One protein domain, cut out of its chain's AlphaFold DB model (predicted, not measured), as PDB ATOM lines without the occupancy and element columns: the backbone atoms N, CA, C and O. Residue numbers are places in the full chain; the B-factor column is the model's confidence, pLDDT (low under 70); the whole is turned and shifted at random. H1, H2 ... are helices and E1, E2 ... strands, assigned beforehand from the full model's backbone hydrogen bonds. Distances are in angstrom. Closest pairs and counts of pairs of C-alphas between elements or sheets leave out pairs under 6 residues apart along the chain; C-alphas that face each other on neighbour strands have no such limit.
ATOM      1  N   ALA A   2     129.761 115.492 148.354       79.06
ATOM      2  CA  ALA A   2     128.669 114.738 147.715       79.06
ATOM      3  C   ALA A   2     128.308 115.202 146.288       79.06
ATOM      4  O   ALA A   2     128.444 114.440 145.336       79.06
ATOM      5  N   LYS A   3     128.023 116.497 146.104       85.12
ATOM      6  CA  LYS A   3     127.674 117.067 144.789       85.12
ATOM      7  C   LYS A   3     128.742 116.861 143.703       85.12
ATOM      8  O   LYS A   3     128.416 116.793 142.522       85.12
ATOM      9  N   ALA A   4     130.023 116.803 144.074       86.31
ATOM     10  CA  ALA A   4     131.096 116.602 143.101       86.31
ATOM     11  C   ALA A   4     131.035 115.196 142.489       86.31
ATOM     12  O   ALA A   4     131.281 115.048 141.295       86.31
ATOM     13  N   ILE A   5     130.662 114.191 143.288       87.44
ATOM     14  CA  ILE A   5     130.510 112.812 142.823       87.44
ATOM     15  C   ILE A   5     129.341 112.739 141.840       87.44
ATOM     16  O   ILE A   5     129.543 112.274 140.725       87.44
ATOM     17  N   ASP A   6     128.186 113.325 142.169       88.81
ATOM     18  CA  ASP A   6     127.015 113.350 141.275       88.81
ATOM     19  C   ASP A   6     127.328 113.995 139.910       88.81
ATOM     20  O   ASP A   6     126.928 113.503 138.849       88.81
ATOM     21  N   ILE A   7     128.087 115.097 139.912       90.44
ATOM     22  CA  ILE A   7     128.512 115.774 138.677       90.44
ATOM     23  C   ILE A   7     129.444 114.877 137.854       90.44
ATOM     24  O   ILE A   7     129.345 114.845 136.628       90.44
ATOM     25  N   LEU A   8     130.380 114.181 138.496       90.38
ATOM     26  CA  LEU A   8     131.332 113.333 137.786       90.38
ATOM     27  C   LEU A   8     130.661 112.063 137.243       90.38
ATOM     28  O   LEU A   8     130.898 111.713 136.088       90.38
ATOM     29  N   GLU A   9     129.784 111.423 138.018       92.62
ATOM     30  CA  GLU A   9     129.042 110.233 137.588       92.62
ATOM     31  C   GLU A   9     128.094 110.554 136.424       92.62
ATOM     32  O   GLU A   9     128.066 109.821 135.437       92.62
ATOM     33  N   SER A  10     127.382 111.688 136.475       92.56
ATOM     34  CA  SER A  10     126.495 112.120 135.380       92.56
ATOM     35  C   SER A  10     127.245 112.465 134.092       92.56
ATOM     36  O   SER A  10     126.749 112.182 133.003       92.56
ATOM     37  N   LYS A  11     128.447 113.045 134.190       92.69
ATOM     38  CA  LYS A  11     129.271 113.384 133.018       92.69
ATOM     39  C   LYS A  11     129.944 112.173 132.384       92.69
ATOM     40  O   LYS A  11     130.108 112.153 131.169       92.69
ATOM     41  N   GLN A  12     130.386 111.218 133.196       88.81
ATOM     42  CA  GLN A  12     131.200 110.091 132.735       88.81
ATOM     43  C   GLN A  12     130.388 108.806 132.539       88.81
ATOM     44  O   GLN A  12     130.909 107.849 131.977       88.81
ATOM     45  N   ASN A  13     129.126 108.769 132.986       88.69
ATOM     46  CA  ASN A  13     128.276 107.574 133.013       88.69
ATOM     47  C   ASN A  13     128.971 106.361 133.674       88.69
ATOM     48  O   ASN A  13     128.823 105.215 133.250       88.69
ATOM     49  N   LEU A  14     129.770 106.631 134.709       90.06
ATOM     50  CA  LEU A  14     130.531 105.651 135.481       90.06
ATOM     51  C   LEU A  14     130.236 105.841 136.963       90.06
ATOM     52  O   LEU A  14     130.068 106.970 137.415       90.06
ATOM     53  N   LYS A  15     130.224 104.742 137.722       90.38
ATOM     54  CA  LYS A  15     130.165 104.810 139.185       90.38
ATOM     55  C   LYS A  15     131.536 105.145 139.752       90.38
ATOM     56  O   LYS A  15     132.521 104.496 139.401       90.38
ATOM     57  N   ILE A  16     131.589 106.118 140.652       90.31
ATOM     58  CA  ILE A  16     132.833 106.596 141.255       90.31
ATOM     59  C   ILE A  16     132.888 106.150 142.709       90.31
ATOM     60  O   ILE A  16     131.950 106.361 143.477       90.31
ATOM     61  N   LEU A  17     134.016 105.548 143.085       92.25
ATOM     62  CA  LEU A  17     134.334 105.225 144.469       92.25
ATOM     63  C   LEU A  17     135.348 106.245 145.004       92.25
ATOM     64  O   LEU A  17     136.540 106.126 144.714       92.25
ATOM     65  N   PRO A  18     134.905 107.263 145.752       92.62
ATOM     66  CA  PRO A  18     135.812 108.245 146.323       92.62
ATOM     67  C   PRO A  18     136.598 107.647 147.498       92.62
ATOM     68  O   PRO A  18     136.031 107.055 148.419       92.62
ATOM     69  N   VAL A  19     137.914 107.847 147.481       94.00
ATOM     70  CA  VAL A  19     138.827 107.419 148.546       94.00
ATOM     71  C   VAL A  19     139.455 108.658 149.173       94.00
ATOM     72  O   VAL A  19     140.056 109.476 148.482       94.00
ATOM     73  N   PHE A  20     139.306 108.799 150.484       93.31
ATOM     74  CA  PHE A  20     139.972 109.825 151.274       93.31
ATOM     75  C   PHE A  20     141.188 109.198 151.943       93.31
ATOM     76  O   PHE A  20     141.029 108.254 152.712       93.31
ATOM     77  N   VAL A  21     142.391 109.719 151.703       94.25
ATOM     78  CA  VAL A  21     143.600 109.237 152.384       94.25
ATOM     79  C   VAL A  21     144.152 110.318 153.300       94.25
ATOM     80  O   VAL A  21     144.427 111.430 152.854       94.25
ATOM     81  N   SER A  22     144.325 109.989 154.581       93.88
ATOM     82  CA  SER A  22     144.977 110.885 155.535       93.88
ATOM     83  C   SER A  22     146.467 111.040 155.210       93.88
ATOM     84  O   SER A  22     147.173 110.065 154.954       93.88
ATOM     85  N   THR A  23     146.958 112.278 155.275       92.31
ATOM     86  CA  THR A  23     148.388 112.608 155.188       92.31
ATOM     87  C   THR A  23     149.061 112.701 156.559       92.31
ATOM     88  O   THR A  23     150.290 112.776 156.631       92.31
ATOM     89  N   ASP A  24     148.284 112.657 157.646       91.56
ATOM     90  CA  ASP A  24     148.772 112.693 159.021       91.56
ATOM     91  C   ASP A  24     148.217 111.531 159.863       91.56
ATOM     92  O   ASP A  24     147.374 111.708 160.752       91.56
ATOM     93  N   PRO A  25     148.737 110.316 159.636       91.19
ATOM     94  CA  PRO A  25     148.236 109.127 160.311       91.19
ATOM     95  C   PRO A  25     148.514 109.096 161.820       91.19
ATOM     96  O   PRO A  25     148.015 108.211 162.513       91.19
ATOM     97  N   GLN A  26     149.335 110.013 162.348       90.25
ATOM     98  CA  GLN A  26     149.588 110.092 163.789       90.25
ATOM     99  C   GLN A  26     148.424 110.751 164.535       90.25
ATOM    100  O   GLN A  26     148.204 110.433 165.703       90.25
ATOM    101  N   ARG A  27     147.693 111.660 163.877       89.50
ATOM    102  CA  ARG A  27     146.494 112.311 164.428       89.50
ATOM    103  C   ARG A  27     145.204 111.676 163.934       89.50
ATOM    104  O   ARG A  27     144.230 111.678 164.675       89.50
ATOM    105  N   ASP A  28     145.204 111.131 162.721       93.81
ATOM    106  CA  ASP A  28     144.001 110.630 162.066       93.81
ATOM    107  C   ASP A  28     143.865 109.115 162.263       93.81
ATOM    108  O   ASP A  28     144.131 108.311 161.362       93.81
ATOM    109  N   THR A  29     143.447 108.705 163.465       93.00
ATOM    110  CA  THR A  29     143.114 107.295 163.720       93.00
ATOM    111  C   THR A  29     141.874 106.870 162.920       93.00
ATOM    112  O   THR A  29     141.041 107.716 162.577       93.00
ATOM    113  N   PRO A  30     141.662 105.562 162.668       94.88
ATOM    114  CA  PRO A  30     140.472 105.087 161.957       94.88
ATOM    115  C   PRO A  30     139.145 105.584 162.554       94.88
ATOM    116  O   PRO A  30     138.218 105.922 161.818       94.88
ATOM    117  N   SER A  31     139.052 105.679 163.884       92.62
ATOM    118  CA  SER A  31     137.857 106.173 164.577       92.62
ATOM    119  C   SER A  31     137.621 107.666 164.347       92.62
ATOM    120  O   SER A  31     136.490 108.061 164.063       92.62
ATOM    121  N   GLN A  32     138.674 108.487 164.431       91.88
ATOM    122  CA  GLN A  32     138.588 109.928 164.160       91.88
ATOM    123  C   GLN A  32     138.246 110.190 162.695       91.88
ATOM    124  O   GLN A  32     137.350 110.979 162.408       91.88
ATOM    125  N   LEU A  33     138.885 109.461 161.777       92.38
ATOM    126  CA  LEU A  33     138.618 109.578 160.350       92.38
ATOM    127  C   LEU A  33     137.171 109.191 160.012       92.38
ATOM    128  O   LEU A  33     136.499 109.880 159.250       92.38
ATOM    129  N   ARG A  34     136.647 108.128 160.636       91.44
ATOM    130  CA  ARG A  34     135.239 107.735 160.500       91.44
ATOM    131  C   ARG A  34     134.284 108.801 161.039       91.44
ATOM    132  O   ARG A  34     133.244 109.020 160.428       91.44
ATOM    133  N   ALA A  35     134.591 109.419 162.178       88.69
ATOM    134  CA  ALA A  35     133.764 110.487 162.742       88.69
ATOM    135  C   ALA A  35     133.745 111.719 161.823       88.69
ATOM    136  O   ALA A  35     132.670 112.224 161.501       88.69
ATOM    137  N   TYR A  36     134.917 112.112 161.316       88.38
ATOM    138  CA  TYR A  36     135.079 113.200 160.356       88.38
ATOM    139  C   TYR A  36     134.266 112.971 159.074       88.38
ATOM    140  O   TYR A  36     133.434 113.799 158.715       88.38
ATOM    141  N   LEU A  37     134.418 111.806 158.432       89.38
ATOM    142  CA  LEU A  37     133.700 111.477 157.191       89.38
ATOM    143  C   LEU A  37     132.185 111.315 157.375       89.38
ATOM    144  O   LEU A  37     131.439 111.405 156.406       89.38
ATOM    145  N   LYS A  38     131.710 111.086 158.601       85.62
ATOM    146  CA  LYS A  38     130.274 111.082 158.917       85.62
ATOM    147  C   LYS A  38     129.699 112.481 159.152       85.62
ATOM    148  O   LYS A  38     128.504 112.584 159.403       85.62
ATOM    149  N   GLY A  39     130.526 113.528 159.124       73.56
ATOM    150  CA  GLY A  39     130.117 114.876 159.520       73.56
ATOM    151  C   GLY A  39     129.866 115.009 161.025       73.56
ATOM    152  O   GLY A  39     129.271 115.984 161.462       73.56
ATOM    153  N   VAL A  40     130.328 114.047 161.834       58.81
ATOM    154  CA  VAL A  40     130.268 114.099 163.303       58.81
ATOM    155  C   VAL A  40     131.589 114.667 163.808       58.81
ATOM    156  O   VAL A  40     132.315 114.047 164.585       58.81
ATOM    157  N   LEU A  41     131.952 115.843 163.303       54.75
ATOM    158  CA  LEU A  41     132.893 116.694 164.011       54.75
ATOM    159  C   LEU A  41     132.047 117.536 164.962       54.75
ATOM    160  O   LEU A  41     131.010 118.045 164.556       54.75
ATOM    161  N   MET A  42     132.459 117.619 166.226       41.22
ATOM    162  CA  MET A  42     131.826 118.415 167.281       41.22
ATOM    163  C   MET A  42     131.850 119.910 166.918       41.22
ATOM    164  O   MET A  42     132.626 120.682 167.472       41.22
ATOM    165  N   ILE A  43     131.042 120.319 165.950       46.31
ATOM    166  CA  ILE A  43     130.667 121.701 165.715       46.31
ATOM    167  C   ILE A  43     129.169 121.768 165.958       46.31
ATOM    168  O   ILE A  43     128.393 120.977 165.427       46.31
ATOM    169  N   ALA A  44     128.825 122.639 166.897       43.28
ATOM    170  CA  ALA A  44     127.492 122.836 167.422       43.28
ATOM    171  C   ALA A  44     126.466 123.032 166.302       43.28
ATOM    172  O   ALA A  44     126.771 123.593 165.249       43.28
ATOM    173  N   GLU A  45     125.256 122.567 166.584       47.72
ATOM    174  CA  GLU A  45     124.038 122.770 165.815       47.72
ATOM    175  C   GLU A  45     123.980 124.189 165.229       47.72
ATOM    176  O   GLU A  45     123.715 125.166 165.927       47.72
ATOM    177  N   VAL A  46     124.225 124.304 163.926       53.16
ATOM    178  CA  VAL A  46     123.713 125.429 163.149       53.16
ATOM    179  C   VAL A  46     122.409 124.926 162.550       53.16
ATOM    180  O   VAL A  46     122.403 124.187 161.564       53.16
ATOM    181  N   GLU A  47     121.298 125.252 163.207       48.22
ATOM    182  CA  GLU A  47     119.963 124.939 162.705       48.22
ATOM    183  C   GLU A  47     119.772 125.514 161.292       48.22
ATOM    184  O   GLU A  47     120.026 126.692 161.040       48.22
ATOM    185  N   GLY A  48     119.280 124.681 160.367       50.22
ATOM    186  CA  GLY A  48     118.651 125.156 159.129       50.22
ATOM    187  C   GLY A  48     119.233 124.662 157.804       50.22
ATOM    188  O   GLY A  48     118.612 124.890 156.769       50.22
ATOM    189  N   ALA A  49     120.359 123.945 157.788       47.97
ATOM    190  CA  ALA A  49     120.897 123.377 156.550       47.97
ATOM    191  C   ALA A  49     121.394 121.948 156.775       47.97
ATOM    192  O   ALA A  49     122.487 121.724 157.286       47.97
ATOM    193  N   ASN A  50     120.588 120.968 156.359       48.94
ATOM    194  CA  ASN A  50     120.929 119.545 156.373       48.94
ATOM    195  C   ASN A  50     121.940 119.236 155.244       48.94
ATOM    196  O   ASN A  50     121.658 118.497 154.299       48.94
ATOM    197  N   THR A  51     123.096 119.904 155.276       55.84
ATOM    198  CA  THR A  51     124.133 119.798 154.252       55.84
ATOM    199  C   THR A  51     125.035 118.628 154.601       55.84
ATOM    200  O   THR A  51     125.956 118.746 155.402       55.84
ATOM    201  N   VAL A  52     124.769 117.473 153.996       63.91
ATOM    202  CA  VAL A  52     125.672 116.323 154.077       63.91
ATOM    203  C   VAL A  52     126.972 116.686 153.348       63.91
ATOM    204  O   VAL A  52     127.034 116.694 152.117       63.91
ATOM    205  N   GLU A  53     128.016 117.045 154.099       73.88
ATOM    206  CA  GLU A  53     129.292 117.480 153.515       73.88
ATOM    207  C   GLU A  53     129.994 116.345 152.751       73.88
ATOM    208  O   GLU A  53     130.574 116.570 151.680       73.88
ATOM    209  N   PHE A  54     129.886 115.111 153.246       84.88
ATOM    210  CA  PHE A  54     130.566 113.927 152.720       84.88
ATOM    211  C   PHE A  54     129.572 112.866 152.247       84.88
ATOM    212  O   PHE A  54     128.634 112.516 152.953       84.88
ATOM    213  N   ASP A  55     129.794 112.334 151.046       86.88
ATOM    214  CA  ASP A  55     129.013 111.208 150.532       86.88
ATOM    215  C   ASP A  55     129.308 109.943 151.351       86.88
ATOM    216  O   ASP A  55     130.464 109.663 151.677       86.88
ATOM    217  N   SER A  56     128.275 109.160 151.659       88.31
ATOM    218  CA  SER A  56     128.400 107.937 152.459       88.31
ATOM    219  C   SER A  56     129.248 106.847 151.793       88.31
ATOM    220  O   SER A  56     129.694 105.926 152.476       88.31
ATOM    221  N   ARG A  57     129.499 106.952 150.481       89.81
ATOM    222  CA  ARG A  57     130.370 106.056 149.711       89.81
ATOM    223  C   ARG A  57     131.863 106.328 149.911       89.81
ATOM    224  O   ARG A  57     132.671 105.540 149.426       89.81
ATOM    225  N   ILE A  58     132.248 107.422 150.576       92.06
ATOM    226  CA  ILE A  58     133.662 107.757 150.790       92.06
ATOM    227  C   ILE A  58     134.315 106.752 151.737       92.06
ATOM    228  O   ILE A  58     133.885 106.569 152.876       92.06
ATOM    229  N   ILE A  59     135.408 106.147 151.273       94.31
ATOM    230  CA  ILE A  59     136.242 105.255 152.078       94.31
ATOM    231  C   ILE A  59     137.438 106.039 152.613       94.31
ATOM    232  O   ILE A  59     138.231 106.570 151.840       94.31
ATOM    233  N   GLY A  60     137.576 106.093 153.937       94.69
ATOM    234  CA  GLY A  60     138.737 106.676 154.607       94.69
ATOM    235  C   GLY A  60     139.875 105.670 154.773       94.69
ATOM    236  O   GLY A  60     139.670 104.600 155.344       94.69
ATOM    237  N   LEU A  61     141.077 106.037 154.330       96.06
ATOM    238  CA  LEU A  61     142.320 105.295 154.510       96.06
ATOM    239  C   LEU A  61     143.285 106.079 155.410       96.06
ATOM    240  O   LEU A  61     143.492 107.282 155.257       96.06
ATOM    241  N   THR A  62     143.896 105.363 156.345       95.75
ATOM    242  CA  THR A  62     144.993 105.812 157.211       95.75
ATOM    243  C   THR A  62     145.889 104.600 157.493       95.75
ATOM    244  O   THR A  62     145.519 103.472 157.159       95.75
ATOM    245  N   GLY A  63     147.069 104.789 158.082       93.50
ATOM    246  CA  GLY A  63     147.986 103.676 158.335       93.50
ATOM    247  C   GLY A  63     149.397 104.106 158.727       93.50
ATOM    248  O   GLY A  63     149.622 105.255 159.080       93.50
ATOM    249  N   PRO A  64     150.390 103.206 158.682       94.75
ATOM    250  CA  PRO A  64     151.762 103.550 159.040       94.75
ATOM    251  C   PRO A  64     152.324 104.689 158.176       94.75
ATOM    252  O   PRO A  64     152.106 104.728 156.967       94.75
ATOM    253  N   VAL A  65     153.148 105.565 158.766       92.38
ATOM    254  CA  VAL A  65     153.809 106.678 158.046       92.38
ATOM    255  C   VAL A  65     154.581 106.190 156.812       92.38
ATOM    256  O   VAL A  65     154.634 106.891 155.806       92.38
ATOM    257  N   ALA A  66     155.154 104.983 156.860       93.81
ATOM    258  CA  ALA A  66     155.841 104.374 155.721       93.81
ATOM    259  C   ALA A  66     154.919 104.172 154.502       93.81
ATOM    260  O   ALA A  66     155.337 104.459 153.384       93.81
ATOM    261  N   ALA A  67     153.661 103.772 154.714       93.81
ATOM    262  CA  ALA A  67     152.681 103.617 153.639       93.81
ATOM    263  C   ALA A  67     152.313 104.972 153.013       93.81
ATOM    264  O   ALA A  67     152.235 105.096 151.794       93.81
ATOM    265  N   ILE A  68     152.184 106.025 153.831       92.38
ATOM    266  CA  ILE A  68     151.939 107.389 153.332       92.38
ATOM    267  C   ILE A  68     153.145 107.920 152.546       92.38
ATOM    268  O   ILE A  68     152.968 108.576 151.525       92.38
ATOM    269  N   ARG A  69     154.380 107.599 152.967       90.88
ATOM    270  CA  ARG A  69     155.600 107.933 152.206       90.88
ATOM    271  C   ARG A  69     155.629 107.267 150.838       90.88
ATOM    272  O   ARG A  69     155.980 107.934 149.870       90.88
ATOM    273  N   GLN A  70     155.262 105.992 150.764       93.50
ATOM    274  CA  GLN A  70     155.161 105.281 149.494       93.50
ATOM    275  C   GLN A  70     154.107 105.935 148.589       93.50
ATOM    276  O   GLN A  70     154.403 106.285 147.451       93.50
ATOM    277  N   MET A  71     152.916 106.209 149.123       93.06
ATOM    278  CA  MET A  71     151.852 106.881 148.374       93.06
ATOM    279  C   MET A  71     152.278 108.273 147.876       93.06
ATOM    280  O   MET A  71     151.968 108.645 146.751       93.06
ATOM    281  N   ALA A  72     153.021 109.037 148.681       91.38
ATOM    282  CA  ALA A  72     153.561 110.340 148.288       91.38
ATOM    283  C   ALA A  72     154.509 110.264 147.087       91.38
ATOM    284  O   ALA A  72     154.513 111.169 146.253       91.38
ATOM    285  N   GLN A  73     155.280 109.179 146.980       91.75
ATOM    286  CA  GLN A  73     156.143 108.921 145.830       91.75
ATOM    287  C   GLN A  73     155.330 108.526 144.592       91.75
ATOM    288  O   GLN A  73     155.603 109.031 143.511       91.75
ATOM    289  N   GLU A  74     154.322 107.664 144.749       94.38
ATOM    290  CA  GLU A  74     153.496 107.167 143.637       94.38
ATOM    291  C   GLU A  74     152.565 108.243 143.057       94.38
ATOM    292  O   GLU A  74     152.395 108.335 141.843       94.38
ATOM    293  N   TYR A  75     151.993 109.088 143.917       92.62
ATOM    294  CA  TYR A  75     151.045 110.142 143.540       92.62
ATOM    295  C   TYR A  75     151.674 111.543 143.497       92.62
ATOM    296  O   TYR A  75     150.959 112.531 143.329       92.62
ATOM    297  N   CYS A  76     153.000 111.639 143.634       92.06
ATOM    298  CA  CYS A  76     153.778 112.876 143.511       92.06
ATOM    299  C   CYS A  76     153.247 114.054 144.352       92.06
ATOM    300  O   CYS A  76     153.155 115.181 143.860       92.06
TER     301      CYS A  76
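Overview. This is residues 2 to 76 of the 86 residues of an uncharacterized protein of Glycine max (UniProt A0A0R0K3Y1). A tiny ladder of two short strands, E1 and E2, makes the middle of a flat, loosely built model, with H2 packed beside E2 and H1 and H3 set far out from that middle, neither touching another helix. Between H2 and E2 a long loop swings outward, and its residues 42 to 50 stick out, as do residues 9 to 14 around the end of H1. The printed part has 75 residues with three named helices and two named strands, in the order H1, E1, H2, E2, H3; the sheet, order E1, E2, is parallel. The class is mostly helix, though under half of the residues are in named elements. The whole is loose, with a radius of gyration of the C-alphas of 14.9 A and spans of 42 by 37 by 16 A.

Along the chain. E1 is residues 19 to 21, 6.4 A long, and E2 is residues 59 to 61, 6.5 A. H2 is residues 30 to 37, 10.5 A. H1, residues 2 to 12, runs 15.9 A from C-alpha 2 at (128.669, 114.738, 147.715). H3, residues 65 to 74, runs 14.4 A to C-alpha 74 at (153.496, 107.167, 143.637).

Arrangement. E1 and E2 are parallel neighbours at 23 degrees, with N 20 and O 59 2.8 A apart and N 61 and O 20 2.7 A apart, both within hydrogen-bond range. E1, H2 and E2 form a strand-helix-strand unit, two parallel neighbour strands with a helix between them in the chain, and its crossover is right-handed. The closest C-alphas of H2 and E2, those of Leu 33 and Gly 60, are 6.4 A apart. H1 is apart from H2, E2 and H3; H3 is also apart from E1 and H2. In H1, H2 and H3 every O i to N i+4 pair is within hydrogen-bond range.

Size, cuts and confidence. The two C-alphas farthest apart, those of Glu 47 and Gln 73, are 43.0 A apart. The printed part has no cut. The link from H2 to E2 is long, with 21 residues, and the link from E2 to H3 is tight. Mean pLDDT of the printed part is 83.8; residues 40 to 52 are under 70.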